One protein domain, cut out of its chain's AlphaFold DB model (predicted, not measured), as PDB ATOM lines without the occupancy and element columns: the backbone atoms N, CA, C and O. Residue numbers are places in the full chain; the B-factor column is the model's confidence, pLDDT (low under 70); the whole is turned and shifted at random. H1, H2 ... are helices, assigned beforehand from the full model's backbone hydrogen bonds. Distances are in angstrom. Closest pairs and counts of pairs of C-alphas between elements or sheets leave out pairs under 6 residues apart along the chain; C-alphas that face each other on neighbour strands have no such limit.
ATOM      1  N   ARG A   9     125.263  73.888   7.150       86.88
ATOM      2  CA  ARG A   9     125.494  75.261   6.679       86.88
ATOM      3  C   ARG A   9     125.581  76.266   7.823       86.88
ATOM      4  O   ARG A   9     126.477  77.110   7.810       86.88
ATOM      5  N   ALA A  10     124.697  76.153   8.813       87.06
ATOM      6  CA  ALA A  10     124.724  77.001   9.998       87.06
ATOM      7  C   ALA A  10     125.973  76.735  10.856       87.06
ATOM      8  O   ALA A  10     126.596  77.687  11.312       87.06
ATOM      9  N   GLU A  11     126.412  75.479  11.003       89.38
ATOM     10  CA  GLU A  11     127.684  75.162  11.676       89.38
ATOM     11  C   GLU A  11     128.880  75.765  10.924       89.38
ATOM     12  O   GLU A  11     129.744  76.401  11.526       89.38
ATOM     13  N   ALA A  12     128.919  75.660   9.593       88.69
ATOM     14  CA  ALA A  12     129.982  76.275   8.802       88.69
ATOM     15  C   ALA A  12     129.986  77.812   8.919       88.69
ATOM     16  O   ALA A  12     131.052  78.429   8.980       88.69
ATOM     17  N   ALA A  13     128.809  78.443   8.953       89.94
ATOM     18  CA  ALA A  13     128.670  79.885   9.161       89.94
ATOM     19  C   ALA A  13     129.086  80.313  10.577       89.94
ATOM     20  O   ALA A  13     129.718  81.357  10.730       89.94
ATOM     21  N   LEU A  14     128.801  79.488  11.584       91.12
ATOM     22  CA  LEU A  14     129.227  79.697  12.964       91.12
ATOM     23  C   LEU A  14     130.754  79.623  13.098       91.12
ATOM     24  O   LEU A  14     131.347  80.480  13.741       91.12
ATOM     25  N   VAL A  15     131.407  78.651  12.451       91.50
ATOM     26  CA  VAL A  15     132.877  78.542  12.442       91.50
ATOM     27  C   VAL A  15     133.523  79.756  11.770       91.50
ATOM     28  O   VAL A  15     134.498  80.291  12.292       91.50
ATOM     29  N   ARG A  16     132.972  80.237  10.647       90.81
ATOM     30  CA  ARG A  16     133.460  81.475  10.011       90.81
ATOM     31  C   ARG A  16     133.310  82.683  10.931       90.81
ATOM     32  O   ARG A  16     134.248  83.463  11.054       90.81
ATOM     33  N   LEU A  17     132.161  82.808  11.596       92.81
ATOM     34  CA  LEU A  17     131.930  83.872  12.570       92.81
ATOM     35  C   LEU A  17     132.947  83.811  13.714       92.81
ATOM     36  O   LEU A  17     133.519  84.832  14.077       92.81
ATOM     37  N   ALA A  18     133.206  82.610  14.231       91.25
ATOM     38  CA  ALA A  18     134.205  82.372  15.263       91.25
ATOM     39  C   ALA A  18     135.570  82.908  14.845       91.25
ATOM     40  O   ALA A  18     136.148  83.706  15.566       91.25
ATOM     41  N   MET A  19     136.043  82.532  13.653       91.06
ATOM     42  CA  MET A  19     137.339  82.970  13.136       91.06
ATOM     43  C   MET A  19     137.448  84.496  13.033       91.06
ATOM     44  O   MET A  19     138.487  85.049  13.382       91.06
ATOM     45  N   LEU A  20     136.390  85.177  12.583       92.00
ATOM     46  CA  LEU A  20     136.374  86.641  12.510       92.00
ATOM     47  C   LEU A  20     136.401  87.280  13.901       92.00
ATOM     48  O   LEU A  20     137.149  88.227  14.126       92.00
ATOM     49  N   VAL A  21     135.643  86.734  14.851       91.31
ATOM     50  CA  VAL A  21     135.675  87.187  16.247       91.31
ATOM     51  C   VAL A  21     137.051  86.946  16.875       91.31
ATOM     52  O   VAL A  21     137.569  87.829  17.553       91.31
ATOM     53  N   GLU A  22     137.699  85.806  16.616       90.62
ATOM     54  CA  GLU A  22     139.069  85.561  17.088       90.62
ATOM     55  C   GLU A  22     140.053  86.590  16.514       90.62
ATOM     56  O   GLU A  22     140.938  87.057  17.233       90.62
ATOM     57  N   LEU A  23     139.889  86.952  15.237       89.75
ATOM     58  CA  LEU A  23     140.757  87.889  14.528       89.75
ATOM     59  C   LEU A  23     140.584  89.340  14.999       89.75
ATOM     60  O   LEU A  23     141.577  90.053  15.133       89.75
ATOM     61  N   HIS A  24     139.345  89.781  15.226       89.44
ATOM     62  CA  HIS A  24     139.029  91.190  15.481       89.44
ATOM     63  C   HIS A  24     138.814  91.518  16.958       89.44
ATOM     64  O   HIS A  24     139.209  92.591  17.405       89.44
ATOM     65  N   GLU A  25     138.265  90.584  17.733       83.31
ATOM     66  CA  GLU A  25     137.928  90.797  19.146       83.31
ATOM     67  C   GLU A  25     138.966  90.191  20.098       83.31
ATOM     68  O   GLU A  25     138.856  90.331  21.314       83.31
ATOM     69  N   ASN A  26     139.983  89.495  19.570       83.88
ATOM     70  CA  ASN A  26     140.990  88.763  20.352       83.88
ATOM     71  C   ASN A  26     140.370  87.767  21.359       83.88
ATOM     72  O   ASN A  26     140.949  87.480  22.412       83.88
ATOM     73  N   ARG A  27     139.183  87.225  21.047       83.88
ATOM     74  CA  ARG A  27     138.471  86.232  21.868       83.88
ATOM     75  C   ARG A  27     138.467  84.877  21.180       83.88
ATOM     76  O   ARG A  27     137.927  84.751  20.093       83.88
ATOM     77  N   TYR A  28     139.033  83.866  21.833       82.38
ATOM     78  CA  TYR A  28     139.222  82.534  21.252       82.38
ATOM     79  C   TYR A  28     137.994  81.627  21.412       82.38
ATOM     80  O   TYR A  28     137.561  81.349  22.529       82.38
ATOM     81  N   PHE A  29     137.508  81.079  20.298       80.75
ATOM     82  CA  PHE A  29     136.389  80.147  20.189       80.75
ATOM     83  C   PHE A  29     136.790  78.951  19.311       80.75
ATOM     84  O   PHE A  29     136.512  78.901  18.116       80.75
ATOM     85  N   ARG A  30     137.451  77.948  19.905       67.69
ATOM     86  CA  ARG A  30     138.025  76.823  19.136       67.69
ATOM     87  C   ARG A  30     137.086  75.638  18.922       67.69
ATOM     88  O   ARG A  30     137.287  74.880  17.979       67.69
ATOM     89  N   VAL A  31     136.118  75.415  19.815       71.56
ATOM     90  CA  VAL A  31     135.203  74.263  19.737       71.56
ATOM     91  C   VAL A  31     133.856  74.614  20.366       71.56
ATOM     92  O   VAL A  31     133.801  74.926  21.549       71.56
ATOM     93  N   PHE A  32     132.767  74.487  19.608       80.75
ATOM     94  CA  PHE A  32     131.399  74.647  20.113       80.75
ATOM     95  C   PHE A  32     130.866  73.315  20.641       80.75
ATOM     96  O   PHE A  32     130.138  72.603  19.949       80.75
ATOM     97  N   ARG A  33     131.260  72.931  21.858       78.12
ATOM     98  CA  ARG A  33     130.777  71.683  22.476       78.12
ATOM     99  C   ARG A  33     129.403  71.853  23.107       78.12
ATOM    100  O   ARG A  33     128.680  70.876  23.284       78.12
ATOM    101  N   SER A  34     129.048  73.084  23.451       85.44
ATOM    102  CA  SER A  34     127.829  73.420  24.166       85.44
ATOM    103  C   SER A  34     127.047  74.527  23.469       85.44
ATOM    104  O   SER A  34     127.597  75.395  22.795       85.44
ATOM    105  N   PHE A  35     125.731  74.531  23.681       87.50
ATOM    106  CA  PHE A  35     124.878  75.642  23.264       87.50
ATOM    107  C   PHE A  35     125.313  76.972  23.903       87.50
ATOM    108  O   PHE A  35     125.270  78.006  23.247       87.50
ATOM    109  N   ARG A  36     125.812  76.934  25.145       87.62
ATOM    110  CA  ARG A  36     126.299  78.116  25.864       87.62
ATOM    111  C   ARG A  36     127.463  78.806  25.147       87.62
ATOM    112  O   ARG A  36     127.419  80.017  24.998       87.62
ATOM    113  N   GLU A  37     128.459  78.056  24.674       88.56
ATOM    114  CA  GLU A  37     129.600  78.619  23.924       88.56
ATOM    115  C   GLU A  37     129.154  79.252  22.602       88.56
ATOM    116  O   GLU A  37     129.676  80.287  22.195       88.56
ATOM    117  N   ARG A  38     128.155  78.653  21.939       90.06
ATOM    118  CA  ARG A  38     127.564  79.227  20.723       90.06
ATOM    119  C   ARG A  38     126.879  80.554  21.035       90.06
ATOM    120  O   ARG A  38     127.124  81.535  20.351       90.06
ATOM    121  N   VAL A  39     126.053  80.588  22.080       91.44
ATOM    122  CA  VAL A  39     125.367  81.806  22.535       91.44
ATOM    123  C   VAL A  39     126.366  82.898  22.905       91.44
ATOM    124  O   VAL A  39     126.175  84.040  22.504       91.44
ATOM    125  N   GLU A  40     127.444  82.548  23.607       91.50
ATOM    126  CA  GLU A  40     128.504  83.494  23.952       91.50
ATOM    127  C   GLU A  40     129.116  84.115  22.694       91.50
ATOM    128  O   GLU A  40     129.149  85.336  22.599       91.50
ATOM    129  N   LEU A  41     129.508  83.306  21.700       92.75
ATOM    130  CA  LEU A  41     130.014  83.818  20.422       92.75
ATOM    131  C   LEU A  41     129.028  84.792  19.764       92.75
ATOM    132  O   LEU A  41     129.439  85.848  19.292       92.75
ATOM    133  N   LEU A  42     127.737  84.452  19.728       93.69
ATOM    134  CA  LEU A  42     126.722  85.315  19.118       93.69
ATOM    135  C   LEU A  42     126.572  86.646  19.863       93.69
ATOM    136  O   LEU A  42     126.352  87.671  19.225       93.69
ATOM    137  N   GLN A  43     126.707  86.645  21.193       93.44
ATOM    138  CA  GLN A  43     126.720  87.875  21.992       93.44
ATOM    139  C   GLN A  43     127.928  88.737  21.646       93.44
ATOM    140  O   GLN A  43     127.749  89.914  21.346       93.44
ATOM    141  N   VAL A  44     129.126  88.142  21.598       93.50
ATOM    142  CA  VAL A  44     130.347  88.860  21.199       93.50
ATOM    143  C   VAL A  44     130.190  89.463  19.816       93.50
ATOM    144  O   VAL A  44     130.453  90.639  19.624       93.50
ATOM    145  N   ALA A  45     129.738  88.662  18.852       93.31
ATOM    146  CA  ALA A  45     129.588  89.107  17.479       93.31
ATOM    147  C   ALA A  45     128.589  90.264  17.348       93.31
ATOM    148  O   ALA A  45     128.797  91.164  16.548       93.31
ATOM    149  N   ARG A  46     127.516  90.251  18.145       93.44
ATOM    150  CA  ARG A  46     126.520  91.329  18.179       93.44
ATOM    151  C   ARG A  46     127.074  92.611  18.806       93.44
ATOM    152  O   ARG A  46     126.628  93.694  18.451       93.44
ATOM    153  N   GLU A  47     127.967  92.480  19.778       91.69
ATOM    154  CA  GLU A  47     128.569  93.598  20.520       91.69
ATOM    155  C   GLU A  47     129.860  94.119  19.882       91.69
ATOM    156  O   GLU A  47     130.344  95.172  20.279       91.69
ATOM    157  N   SER A  48     130.400  93.394  18.903       90.75
ATOM    158  CA  SER A  48     131.542  93.814  18.098       90.75
ATOM    159  C   SER A  48     131.242  95.135  17.393       90.75
ATOM    160  O   SER A  48     130.123  95.359  16.951       90.75
ATOM    161  N   ASP A  49     132.241  95.993  17.218       90.62
ATOM    162  CA  ASP A  49     132.129  97.176  16.349       90.62
ATOM    163  C   ASP A  49     132.625  96.886  14.918       90.62
ATOM    164  O   ASP A  49     132.660  97.767  14.058       90.62
ATOM    165  N   ASN A  50     133.033  95.643  14.638       91.19
ATOM    166  CA  ASN A  50     133.592  95.250  13.354       91.19
ATOM    167  C   ASN A  50     132.494  94.884  12.344       91.19
ATOM    168  O   ASN A  50     131.710  93.955  12.543       91.19
ATOM    169  N   GLU A  51     132.475  95.582  11.208       91.19
ATOM    170  CA  GLU A  51     131.468  95.371  10.164       91.19
ATOM    171  C   GLU A  51     131.491  93.949   9.576       91.19
ATOM    172  O   GLU A  51     130.435  93.368   9.335       91.19
ATOM    173  N   GLU A  52     132.668  93.346   9.386       90.12
ATOM    174  CA  GLU A  52     132.796  91.996   8.825       90.12
ATOM    175  C   GLU A  52     132.190  90.938   9.763       90.12
ATOM    176  O   GLU A  52     131.475  90.034   9.316       90.12
ATOM    177  N   VAL A  53     132.394  91.097  11.077       90.62
ATOM    178  CA  VAL A  53     131.770  90.261  12.115       90.62
ATOM    179  C   VAL A  53     130.243  90.379  12.061       90.62
ATOM    180  O   VAL A  53     129.550  89.357  12.048       90.62
ATOM    181  N   HIS A  54     129.706  91.600  11.951       92.69
ATOM    182  CA  HIS A  54     128.259  91.833  11.824       92.69
ATOM    183  C   HIS A  54     127.665  91.215  10.560       92.69
ATOM    184  O   HIS A  54     126.634  90.541  10.623       92.69
ATOM    185  N   GLN A  55     128.320  91.392   9.413       91.19
ATOM    186  CA  GLN A  55     127.873  90.805   8.147       91.19
ATOM    187  C   GLN A  55     127.854  89.274   8.224       91.19
ATOM    188  O   GLN A  55     126.892  88.634   7.789       91.19
ATOM    189  N   GLN A  56     128.866  88.665   8.847       92.81
ATOM    190  CA  GLN A  56     128.905  87.216   9.027       92.81
ATOM    191  C   GLN A  56     127.854  86.718  10.035       92.81
ATOM    192  O   GLN A  56     127.300  85.629   9.849       92.81
ATOM    193  N   LEU A  57     127.528  87.504  11.064       94.00
ATOM    194  CA  LEU A  57     126.440  87.208  11.999       94.00
ATOM    195  C   LEU A  57     125.069  87.257  11.303       94.00
ATOM    196  O   LEU A  57     124.228  86.384  11.529       94.00
ATOM    197  N   ILE A  58     124.856  88.219  10.401       92.44
ATOM    198  CA  ILE A  58     123.649  88.304   9.564       92.44
ATOM    199  C   ILE A  58     123.563  87.102   8.620       92.44
ATOM    200  O   ILE A  58     122.510  86.469   8.523       92.44
ATOM    201  N   ALA A  59     124.669  86.729   7.973       91.19
ATOM    202  CA  ALA A  59     124.720  85.533   7.135       91.19
ATOM    203  C   ALA A  59     124.363  84.267   7.931       91.19
ATOM    204  O   ALA A  59     123.575  83.451   7.460       91.19
ATOM    205  N   LEU A  60     124.871  84.123   9.161       92.50
ATOM    206  CA  LEU A  60     124.493  83.019  10.042       92.50
ATOM    207  C   LEU A  60     122.994  83.038  10.366       92.50
ATOM    208  O   LEU A  60     122.352  81.998  10.257       92.50
ATOM    209  N   LYS A  61     122.414  84.200  10.700       92.81
ATOM    210  CA  LYS A  61     120.966  84.340  10.947       92.81
ATOM    211  C   LYS A  61     120.128  83.805   9.781       92.81
ATOM    212  O   LYS A  61     119.092  83.195  10.028       92.81
ATOM    213  N   HIS A  62     120.569  83.987   8.537       91.00
ATOM    214  CA  HIS A  62     119.875  83.464   7.354       91.00
ATOM    215  C   HIS A  62     119.947  81.937   7.200       91.00
ATOM    216  O   HIS A  62     119.058  81.354   6.580       91.00
ATOM    217  N   GLU A  63     120.956  81.282   7.776       91.69
ATOM    218  CA  GLU A  63     121.078  79.816   7.785       91.69
ATOM    219  C   GLU A  63     120.276  79.157   8.921       91.69
ATOM    220  O   GLU A  63     120.079  77.937   8.922       91.69
ATOM    221  N   LEU A  64     119.816  79.948   9.897       90.25
ATOM    222  CA  LEU A  64     119.032  79.474  11.030       90.25
ATOM    223  C   LEU A  64     117.541  79.406  10.692       90.25
ATOM    224  O   LEU A  64     116.960  80.301  10.080       90.25
ATOM    225  N   ASN A  65     116.886  78.346  11.159       90.88
ATOM    226  CA  ASN A  65     115.434  78.239  11.086       90.88
ATOM    227  C   ASN A  65     114.747  79.007  12.233       90.88
ATOM    228  O   ASN A  65     115.371  79.400  13.219       90.88
ATOM    229  N   ARG A  66     113.424  79.187  12.125       88.94
ATOM    230  CA  ARG A  66     112.623  79.940  13.111       88.94
ATOM    231  C   ARG A  66     112.754  79.398  14.536       88.94
ATOM    232  O   ARG A  66     112.844  80.184  15.471       88.94
ATOM    233  N   THR A  67     112.789  78.076  14.703       90.06
ATOM    234  CA  THR A  67     112.940  77.433  16.016       90.06
ATOM    235  C   THR A  67     114.311  77.726  16.618       90.06
ATOM    236  O   THR A  67     114.414  78.038  17.800       90.06
ATOM    237  N   GLN A  68     115.368  77.674  15.806       90.12
ATOM    238  CA  GLN A  68     116.726  77.980  16.248       90.12
ATOM    239  C   GLN A  68     116.868  79.440  16.666       90.12
ATOM    240  O   GLN A  68     117.443  79.710  17.718       90.12
ATOM    241  N   ILE A  69     116.293  80.361  15.887       90.94
ATOM    242  CA  ILE A  69     116.246  81.787  16.228       90.94
ATOM    243  C   ILE A  69     115.521  81.985  17.562       90.94
ATOM    244  O   ILE A  69     116.091  82.587  18.465       90.94
ATOM    245  N   ALA A  70     114.330  81.404  17.731       89.81
ATOM    246  CA  ALA A  70     113.559  81.542  18.966       89.81
ATOM    247  C   ALA A  70     114.322  81.030  20.202       89.81
ATOM    248  O   ALA A  70     114.290  81.656  21.257       89.81
ATOM    249  N   ILE A  71     115.042  79.911  20.077       90.75
ATOM    250  CA  ILE A  71     115.854  79.353  21.170       90.75
ATOM    251  C   ILE A  71     117.041  80.266  21.513       90.75
ATOM    252  O   ILE A  71     117.365  80.450  22.685       90.75
ATOM    253  N   ILE A  72     117.684  80.859  20.508       91.00
ATOM    254  CA  ILE A  72     118.782  81.816  20.701       91.00
ATOM    255  C   ILE A  72     118.275  83.109  21.360       91.00
ATOM    256  O   ILE A  72     118.912  83.628  22.278       91.00
ATOM    257  N   GLU A  73     117.096  83.589  20.966       91.38
ATOM    258  CA  GLU A  73     116.452  84.760  21.570       91.38
ATOM    259  C   GLU A  73     116.034  84.500  23.023       91.38
ATOM    260  O   GLU A  73     116.281  85.336  23.892       91.38
ATOM    261  N   GLN A  74     115.501  83.311  23.323       90.44
ATOM    262  CA  GLN A  74     115.236  82.872  24.701       90.44
ATOM    263  C   GLN A  74     116.510  82.816  25.556       90.44
ATOM    264  O   GLN A  74     116.445  83.016  26.768       90.44
ATOM    265  N   ALA A  75     117.670  82.586  24.936       88.62
ATOM    266  CA  ALA A  75     118.972  82.629  25.595       88.62
ATOM    267  C   ALA A  75     119.538  84.058  25.758       88.62
ATOM    268  O   ALA A  75     120.671  84.218  26.215       88.62
ATOM    269  N   GLY A  76     118.769  85.097  25.408       89.31
ATOM    270  CA  GLY A  76     119.134  86.504  25.600       89.31
ATOM    271  C   GLY A  76     119.881  87.141  24.425       89.31
ATOM    272  O   GLY A  76     120.450  88.228  24.567       89.31
TER     273      GLY A  76
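AT A GLANCE: This is residues 9 to 76 of the 123 residues of an uncharacterized protein of Alteromonadaceae bacterium 2052S.S.stab0a.01 (UniProt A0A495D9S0). Two helices, H1 and H3, lie side by side running opposite ways, H2 crosses over one side of the pair, and short H4 sits at one end, near H2. The printed part has 68 residues, 52 of them in four named helices, H1, H2, H3 and H4 in chain order, with no named strand; the class is all helix. The whole is compact and rounded, radius of gyration of the C-alphas 10.9 A, spanning 30 by 23 by 22 A.

IN THESE COORDINATES: H1, residues 9 to 25, begins at C-alpha 9 (125.494, 75.261, 6.679) and is 23.5 A long. H2 is residues 35 to 47, 18.5 A; H3 is 51 to 63, 18.9 A; H4, 66 to 74, 12.2 A, ends at C-alpha 74 (115.236, 82.872, 24.701).

HOW THE PARTS SIT: H1 touches H3 at a shallow tilt of 15 degrees; closest C-alphas, Ala 10 and Glu 63, 5.1 A. With residues 14 to 21 alone, H1 touches H2 at a steep 54 degrees; closest C-alphas, Val 21 and Ala 45, 6.5 A. H2 and H3 form a helical hairpin, touching through residues 42 to 46 and 53 to 57 alone; closest C-alphas, Ala 45 and Val 53, 5.9 A. H4 is close to H2 but not clearly touching; closest C-alphas, Val 39 and Ile 72, 6.8 A. H1 and H4 are apart. In H1, H2, H3 and H4 every O i to N i+4 pair is within hydrogen-bond range.

THE WHOLE: The farthest C-alphas, Asn 26 and Arg 66, are 30.6 A apart. The printed part has no cut and no long link; only residue 30 has pLDDT under 70.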